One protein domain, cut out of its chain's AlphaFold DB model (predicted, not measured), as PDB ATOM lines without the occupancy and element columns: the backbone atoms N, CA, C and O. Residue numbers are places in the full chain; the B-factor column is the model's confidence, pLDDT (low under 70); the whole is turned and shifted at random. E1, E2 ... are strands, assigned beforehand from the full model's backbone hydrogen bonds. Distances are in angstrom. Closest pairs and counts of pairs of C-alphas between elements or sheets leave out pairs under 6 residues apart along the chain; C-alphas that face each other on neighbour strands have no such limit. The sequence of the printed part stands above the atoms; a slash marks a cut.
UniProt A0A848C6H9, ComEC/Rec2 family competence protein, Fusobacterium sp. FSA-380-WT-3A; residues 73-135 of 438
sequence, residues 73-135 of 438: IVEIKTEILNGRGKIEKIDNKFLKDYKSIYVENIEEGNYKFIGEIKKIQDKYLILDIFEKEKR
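Overview. This is residues 73 to 135 of the 438 residues of the protein "ComEC/Rec2 family competence protein" of Fusobacterium sp. FSA-380-WT-3A (UniProt A0A848C6H9). Five strands form a small closed barrel, with E1, E4 and E5 bent round its wall and short E3 closing the ring between E2 and E5. The mixed ring runs E1, E2, E3, E5, E4 and back to E1. The 63 printed residues include five named strands, E1 to E5, and no named helix: all strand, compact, radius of gyration of the C-alphas 10.2 A, spans 26, 21 and 18 A.

Along the chain. E4 is residues 109 to 121, 23.3 A. E1, residues 73 to 81, 22.8 A, begins at C-alpha 73 (1.195, 38.569, 50.862). E2 is residues 84 to 90, E3 100 to 102. E5, residues 124 to 134, 21.1 A, ends at C-alpha 134 (10.259, 33.356, 35.198).

Arrangement. Hairpin E4 and E5 has N 112 and O 133 within hydrogen-bond range, 2.9 A. E1 to E3 form a meander, each strand antiparallel to the one before; E4, antiparallel beside E1, completes a Greek key, with N 76 and O 113 2.8 A apart. E3 and E5 are parallel, N 102 and O 125 3.0 A apart.

Size, cuts and confidence. The printed part has no cut and no long link; pLDDT is under 70 in 21 residues, among them 92 to 99.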
ATOM      1  N   ILE A  73       0.123  38.553  51.864       82.25
ATOM      2  CA  ILE A  73       1.195  38.569  50.862       82.25
ATOM      3  C   ILE A  73       1.918  37.231  50.910       82.25
ATOM      4  O   ILE A  73       2.407  36.821  51.962       82.25
ATOM      5  N   VAL A  74       2.002  36.570  49.762       83.38
ATOM      6  CA  VAL A  74       2.500  35.206  49.669       83.38
ATOM      7  C   VAL A  74       3.438  34.995  48.486       83.38
ATOM      8  O   VAL A  74       3.224  35.511  47.388       83.38
ATOM      9  N   GLU A  75       4.464  34.170  48.691       83.12
ATOM     10  CA  GLU A  75       5.342  33.660  47.641       83.12
ATOM     11  C   GLU A  75       4.792  32.340  47.085       83.12
ATOM     12  O   GLU A  75       4.731  31.329  47.785       83.12
ATOM     13  N   ILE A  76       4.446  32.295  45.799       78.12
ATOM     14  CA  ILE A  76       3.860  31.123  45.146       78.12
ATOM     15  C   ILE A  76       4.758  30.605  44.029       78.12
ATOM     16  O   ILE A  76       5.075  31.306  43.072       78.12
ATOM     17  N   LYS A  77       5.112  29.319  44.109       78.19
ATOM     18  CA  LYS A  77       5.764  28.586  43.012       78.19
ATOM     19  C   LYS A  77       4.712  27.831  42.219       78.19
ATOM     20  O   LYS A  77       3.918  27.089  42.803       78.19
ATOM     21  N   THR A  78       4.683  28.028  40.906       75.75
ATOM     22  CA  THR A  78       3.615  27.479  40.069       75.75
ATOM     23  C   THR A  78       4.020  27.312  38.608       75.75
ATOM     24  O   THR A  78       4.815  28.082  38.070       75.75
ATOM     25  N   GLU A  79       3.441  26.303  37.965       71.81
ATOM     26  CA  GLU A  79       3.449  26.137  36.513       71.81
ATOM     27  C   GLU A  79       2.115  26.655  35.960       71.81
ATOM     28  O   GLU A  79       1.059  26.125  36.326       71.81
ATOM     29  N   ILE A  80       2.162  27.680  35.103       73.44
ATOM     30  CA  ILE A  80       0.995  28.240  34.409       73.44
ATOM     31  C   ILE A  80       0.762  27.499  33.094       73.44
ATOM     32  O   ILE A  80       1.636  27.461  32.228       73.44
ATOM     33  N   LEU A  81      -0.456  26.979  32.930       62.00
ATOM     34  CA  LEU A  81      -0.983  26.393  31.696       62.00
ATOM     35  C   LEU A  81      -2.390  26.954  31.447       62.00
ATOM     36  O   LEU A  81      -3.258  26.854  32.315       62.00
ATOM     37  N   ASN A  82      -2.647  27.520  30.262       62.19
ATOM     38  CA  ASN A  82      -3.936  28.125  29.891       62.19
ATOM     39  C   ASN A  82      -4.505  29.120  30.940       62.19
ATOM     40  O   ASN A  82      -5.685  29.042  31.296       62.19
ATOM     41  N   GLY A  83      -3.677  30.018  31.492       64.31
ATOM     42  CA  GLY A  83      -4.105  31.019  32.492       64.31
ATOM     43  C   GLY A  83      -4.432  30.451  33.885       64.31
ATOM     44  O   GLY A  83      -4.977  31.143  34.745       64.31
ATOM     45  N   ARG A  84      -4.119  29.173  34.131       68.81
ATOM     46  CA  ARG A  84      -4.237  28.526  35.444       68.81
ATOM     47  C   ARG A  84      -2.876  28.025  35.891       68.81
ATOM     48  O   ARG A  84      -2.253  27.223  35.202       68.81
ATOM     49  N   GLY A  85      -2.445  28.464  37.063       71.31
ATOM     50  CA  GLY A  85      -1.241  27.961  37.706       71.31
ATOM     51  C   GLY A  85      -1.572  26.832  38.669       71.31
ATOM     52  O   GLY A  85      -2.491  26.954  39.474       71.31
ATOM     53  N   LYS A  86      -0.851  25.714  38.635       69.44
ATOM     54  CA  LYS A  86      -0.932  24.735  39.728       69.44
ATOM     55  C   LYS A  86      -0.026  25.187  40.865       69.44
ATOM     56  O   LYS A  86       1.177  25.310  40.652       69.44
ATOM     57  N   ILE A  87      -0.575  25.425  42.054       70.69
ATOM     58  CA  ILE A  87       0.246  25.843  43.195       70.69
ATOM     59  C   ILE A  87       1.098  24.657  43.644       70.69
ATOM     60  O   ILE A  87       0.562  23.620  44.040       70.69
ATOM     61  N   GLU A  88       2.419  24.798  43.578       67.25
ATOM     62  CA  GLU A  88       3.346  23.813  44.130       67.25
ATOM     63  C   GLU A  88       3.504  24.017  45.638       67.25
ATOM     64  O   GLU A  88       3.399  23.061  46.407       67.25
ATOM     65  N   LYS A  89       3.755  25.269  46.043       67.12
ATOM     66  CA  LYS A  89       3.960  25.715  47.428       67.12
ATOM     67  C   LYS A  89       3.582  27.189  47.576       67.12
ATOM     68  O   LYS A  89       3.739  27.944  46.616       67.12
ATOM     69  N   ILE A  90       3.163  27.567  48.784       70.94
ATOM     70  CA  ILE A  90       3.016  28.961  49.226       70.94
ATOM     71  C   ILE A  90       3.979  29.190  50.391       70.94
ATOM     72  O   ILE A  90       3.927  28.420  51.348       70.94
ATOM     73  N   ASP A  91       4.891  30.155  50.294       71.88
ATOM     74  CA  ASP A  91       5.945  30.442  51.284       71.88
ATOM     75  C   ASP A  91       6.752  29.192  51.674       71.88
ATOM     76  O   ASP A  91       7.035  28.915  52.838       71.88
ATOM     77  N   ASN A  92       7.068  28.363  50.672       64.25
ATOM     78  CA  ASN A  92       7.680  27.035  50.818       64.25
ATOM     79  C   ASN A  92       6.884  26.007  51.662       64.25
ATOM     80  O   ASN A  92       7.397  24.908  51.908       64.25
ATOM     81  N   LYS A  93       5.627  26.293  52.017       63.84
ATOM     82  CA  LYS A  93       4.707  25.414  52.756       63.84
ATOM     83  C   LYS A  93       3.676  24.745  51.836       63.84
ATOM     84  O   LYS A  93       3.372  25.230  50.743       63.84
ATOM     85  N   PHE A  94       3.146  23.603  52.283       56.75
ATOM     86  CA  PHE A  94       2.097  22.849  51.586       56.75
ATOM     87  C   PHE A  94       0.694  23.319  51.992       56.75
ATOM     88  O   PHE A  94       0.456  23.689  53.139       56.75
ATOM     89  N   LEU A  95      -0.242  23.265  51.046       58.25
ATOM     90  CA  LEU A  95      -1.620  23.725  51.231       58.25
ATOM     91  C   LEU A  95      -2.539  22.607  51.730       58.25
ATOM     92  O   LEU A  95      -2.374  21.440  51.364       58.25
ATOM     93  N   LYS A  96      -3.547  22.991  52.518       55.88
ATOM     94  CA  LYS A  96      -4.610  22.087  52.967       55.88
ATOM     95  C   LYS A  96      -5.631  21.825  51.852       55.88
ATOM     96  O   LYS A  96      -5.830  20.670  51.482       55.88
ATOM     97  N   ASP A  97      -6.168  22.892  51.250       58.50
ATOM     98  CA  ASP A  97      -7.370  22.791  50.403       58.50
ATOM     99  C   ASP A  97      -7.232  23.398  48.984       58.50
ATOM    100  O   ASP A  97      -7.964  23.012  48.068       58.50
ATOM    101  N   TYR A  98      -6.238  24.263  48.731       60.78
ATOM    102  CA  TYR A  98      -6.091  24.962  47.441       60.78
ATOM    103  C   TYR A  98      -5.176  24.220  46.460       60.78
ATOM    104  O   TYR A  98      -4.097  23.751  46.821       60.78
ATOM    105  N   LYS A  99      -5.601  24.107  45.192       62.34
ATOM    106  CA  LYS A  99      -4.883  23.329  44.160       62.34
ATOM    107  C   LYS A  99      -4.429  24.155  42.958       62.34
ATOM    108  O   LYS A  99      -3.595  23.686  42.184       62.34
ATOM    109  N   SER A 100      -4.967  25.359  42.790       72.56
ATOM    110  CA  SER A 100      -4.712  26.197  41.618       72.56
ATOM    111  C   SER A 100      -4.710  27.684  41.961       72.56
ATOM    112  O   SER A 100      -5.365  28.102  42.904       72.56
ATOM    113  N   ILE A 101      -3.998  28.475  41.175       76.94
ATOM    114  CA  ILE A 101      -4.149  29.923  41.076       76.94
ATOM    115  C   ILE A 101      -4.748  30.253  39.720       76.94
ATOM    116  O   ILE A 101      -4.473  29.576  38.723       76.94
ATOM    117  N   TYR A 102      -5.576  31.284  39.685       73.88
ATOM    118  CA  TYR A 102      -5.991  31.895  38.436       73.88
ATOM    119  C   TYR A 102      -5.179  33.161  38.233       73.88
ATOM    120  O   TYR A 102      -5.111  33.997  39.134       73.88
ATOM    121  N   VAL A 103      -4.543  33.266  37.072       70.56
ATOM    122  CA  VAL A 103      -3.747  34.434  36.730       70.56
ATOM    123  C   VAL A 103      -4.056  34.818  35.295       70.56
ATOM    124  O   VAL A 103      -3.858  34.024  34.373       70.56
ATOM    125  N   GLU A 104      -4.574  36.025  35.113       67.31
ATOM    126  CA  GLU A 104      -4.897  36.553  33.793       67.31
ATOM    127  C   GLU A 104      -3.633  37.060  33.091       67.31
ATOM    128  O   GLU A 104      -2.736  37.618  33.720       67.31
ATOM    129  N   ASN A 105      -3.571  36.878  31.769       66.00
ATOM    130  CA  ASN A 105      -2.567  37.493  30.890       66.00
ATOM    131  C   ASN A 105      -1.091  37.172  31.205       66.00
ATOM    132  O   ASN A 105      -0.207  37.975  30.903       66.00
ATOM    133  N   ILE A 106      -0.795  35.993  31.764       71.31
ATOM    134  CA  ILE A 106       0.584  35.494  31.880       71.31
ATOM    135  C   ILE A 106       0.816  34.355  30.892       71.31
ATOM    136  O   ILE A 106       0.006  33.432  30.784       71.31
ATOM    137  N   GLU A 107       1.935  34.436  30.171       73.00
ATOM    138  CA  GLU A 107       2.406  33.378  29.277       73.00
ATOM    139  C   GLU A 107       2.550  32.044  30.012       73.00
ATOM    140  O   GLU A 107       2.886  32.001  31.197       73.00
ATOM    141  N   GLU A 108       2.369  30.939  29.295       73.88
ATOM    142  CA  GLU A 108       2.612  29.614  29.857       73.88
ATOM    143  C   GLU A 108       4.080  29.457  30.280       73.88
ATOM    144  O   GLU A 108       5.000  29.928  29.606       73.88
ATOM    145  N   GLY A 109       4.308  28.809  31.422       67.44
ATOM    146  CA  GLY A 109       5.657  28.614  31.946       67.44
ATOM    147  C   GLY A 109       5.726  28.441  33.456       67.44
ATOM    148  O   GLY A 109       4.721  28.502  34.167       67.44
ATOM    149  N   ASN A 110       6.945  28.224  33.945       73.69
ATOM    150  CA  ASN A 110       7.234  28.096  35.368       73.69
ATOM    151  C   ASN A 110       7.562  29.460  35.961       73.69
ATOM    152  O   ASN A 110       8.503  30.124  35.529       73.69
ATOM    153  N   TYR A 111       6.825  29.845  36.995       78.31
ATOM    154  CA  TYR A 111       6.989  31.134  37.643       78.31
ATOM    155  C   TYR A 111       7.111  30.994  39.152       78.31
ATOM    156  O   TYR A 111       6.613  30.055  39.787       78.31
ATOM    157  N   LYS A 112       7.795  31.978  39.718       83.75
ATOM    158  CA  LYS A 112       7.728  32.341  41.120       83.75
ATOM    159  C   LYS A 112       6.998  33.686  41.185       83.75
ATOM    160  O   LYS A 112       7.453  34.651  40.575       83.75
ATOM    161  N   PHE A 113       5.855  33.723  41.859       85.00
ATOM    162  CA  PHE A 113       5.072  34.937  42.080       85.00
ATOM    163  C   PHE A 113       5.193  35.385  43.523       85.00
ATOM    164  O   PHE A 113       5.214  34.548  44.420       85.00
ATOM    165  N   ILE A 114       5.213  36.692  43.738       83.75
ATOM    166  CA  ILE A 114       4.946  37.302  45.038       83.75
ATOM    167  C   ILE A 114       3.720  38.184  44.847       83.75
ATOM    168  O   ILE A 114       3.691  39.011  43.932       83.75
ATOM    169  N   GLY A 115       2.685  37.966  45.652       84.25
ATOM    170  CA  GLY A 115       1.418  38.661  45.474       84.25
ATOM    171  C   GLY A 115       0.473  38.553  46.660       84.25
ATOM    172  O   GLY A 115       0.646  37.697  47.522       84.25
ATOM    173  N   GLU A 116      -0.528  39.424  46.689       85.94
ATOM    174  CA  GLU A 116      -1.563  39.474  47.723       85.94
ATOM    175  C   GLU A 116      -2.785  38.640  47.325       85.94
ATOM    176  O   GLU A 116      -3.264  38.700  46.189       85.94
ATOM    177  N   ILE A 117      -3.331  37.860  48.254       85.62
ATOM    178  CA  ILE A 117      -4.534  37.059  48.005       85.62
ATOM    179  C   ILE A 117      -5.770  37.964  47.978       85.62
ATOM    180  O   ILE A 117      -6.253  38.397  49.019       85.62
ATOM    181  N   LYS A 118      -6.354  38.182  46.792       85.12
ATOM    182  CA  LYS A 118      -7.616  38.936  46.643       85.12
ATOM    183  C   LYS A 118      -8.853  38.099  46.893       85.12
ATOM    184  O   LYS A 118      -9.868  38.602  47.370       85.12
ATOM    185  N   LYS A 119      -8.818  36.830  46.485       81.12
ATOM    186  CA  LYS A 119      -9.991  35.962  46.567       81.12
ATOM    187  C   LYS A 119      -9.607  34.522  46.817       81.12
ATOM    188  O   LYS A 119      -8.707  33.978  46.178       81.12
ATOM    189  N   ILE A 120     -10.378  33.905  47.701       76.06
ATOM    190  CA  ILE A 120     -10.282  32.499  48.051       76.06
ATOM    191  C   ILE A 120     -11.590  31.836  47.629       76.06
ATOM    192  O   ILE A 120     -12.657  32.166  48.140       76.06
ATOM    193  N   GLN A 121     -11.523  30.923  46.666       71.38
ATOM    194  CA  GLN A 121     -12.644  30.070  46.264       71.38
ATOM    195  C   GLN A 121     -12.207  28.613  46.428       71.38
ATOM    196  O   GLN A 121     -11.033  28.325  46.236       71.38
ATOM    197  N   ASP A 122     -13.119  27.699  46.782       63.53
ATOM    198  CA  ASP A 122     -12.840  26.337  47.298       63.53
ATOM    199  C   ASP A 122     -11.561  25.636  46.798       63.53
ATOM    200  O   ASP A 122     -10.885  24.964  47.568       63.53
ATOM    201  N   LYS A 123     -11.219  25.741  45.504       66.38
ATOM    202  CA  LYS A 123     -10.033  25.093  44.911       66.38
ATOM    203  C   LYS A 123      -9.032  26.047  44.257       66.38
ATOM    204  O   LYS A 123      -8.032  25.567  43.708       66.38
ATOM    205  N   TYR A 124      -9.280  27.355  44.273       71.56
ATOM    206  CA  TYR A 124      -8.436  28.329  43.596       71.56
ATOM    207  C   TYR A 124      -8.266  29.659  44.334       71.56
ATOM    208  O   TYR A 124      -9.199  30.180  44.942       71.56
ATOM    209  N   LEU A 125      -7.053  30.202  44.235       77.56
ATOM    210  CA  LEU A 125      -6.691  31.534  44.713       77.56
ATOM    211  C   LEU A 125      -6.615  32.509  43.535       77.56
ATOM    212  O   LEU A 125      -6.149  32.148  42.451       77.56
ATOM    213  N   ILE A 126      -7.051  33.743  43.763       80.25
ATOM    214  CA  ILE A 126      -6.813  34.873  42.863       80.25
ATOM    215  C   ILE A 126      -5.838  35.810  43.569       80.25
ATOM    216  O   ILE A 126      -6.080  36.189  44.718       80.25
ATOM    217  N   LEU A 127      -4.752  36.155  42.883       81.44
ATOM    218  CA  LEU A 127      -3.657  36.964  43.415       81.44
ATOM    219  C   LEU A 127      -3.600  38.313  42.705       81.44
ATOM    220  O   LEU A 127      -3.765  38.357  41.485       81.44
ATOM    221  N   ASP A 128      -3.298  39.374  43.448       83.38
ATOM    222  CA  ASP A 128      -2.653  40.555  42.874       83.38
ATOM    223  C   ASP A 128      -1.152  40.311  42.839       83.38
ATOM    224  O   ASP A 128      -0.557  40.047  43.878       83.38
ATOM    225  N   ILE A 129      -0.532  40.347  41.665       82.38
ATOM    226  CA  ILE A 129       0.886  40.002  41.532       82.38
ATOM    227  C   ILE A 129       1.720  41.271  41.635       82.38
ATOM    228  O   ILE A 129       1.606  42.154  40.789       82.38
ATOM    229  N   PHE A 130       2.601  41.320  42.632       83.31
ATOM    230  CA  PHE A 130       3.573  42.398  42.806       83.31
ATOM    231  C   PHE A 130       4.860  42.109  42.037       83.31
ATOM    232  O   PHE A 130       5.353  42.963  41.306       83.31
ATOM    233  N   GLU A 131       5.372  40.881  42.144       82.06
ATOM    234  CA  GLU A 131       6.583  40.452  41.446       82.06
ATOM    235  C   GLU A 131       6.380  39.106  40.750       82.06
ATOM    236  O   GLU A 131       5.725  38.193  41.266       82.06
ATOM    237  N   LYS A 132       6.981  38.975  39.563       81.75
ATOM    238  CA  LYS A 132       7.047  37.720  38.813       81.75
ATOM    239  C   LYS A 132       8.477  37.439  38.377       81.75
ATOM    240  O   LYS A 132       9.106  38.259  37.715       81.75
ATOM    241  N   GLU A 133       8.952  36.240  38.675       78.69
ATOM    242  CA  GLU A 133      10.238  35.738  38.206       78.69
ATOM    243  C   GLU A 133       9.991  34.475  37.375       78.69
ATOM    244  O   GLU A 133       9.463  33.471  37.871       78.69
ATOM    245  N   LYS A 134      10.328  34.528  36.078       72.25
ATOM    246  CA  LYS A 134      10.259  33.356  35.198       72.25
ATOM    247  C   LYS A 134      11.403  32.427  35.587       72.25
ATOM    248  O   LYS A 134      12.568  32.807  35.512       72.25
ATOM    249  N   ARG A 135      11.080  31.213  36.030       69.69
ATOM    250  CA  ARG A 135      12.097  30.223  36.398       69.69
ATOM    251  C   ARG A 135      12.765  29.753  35.111       69.69
ATOM    252  O   ARG A 135      12.086  29.240  34.226       69.69
TER     253      ARG A 135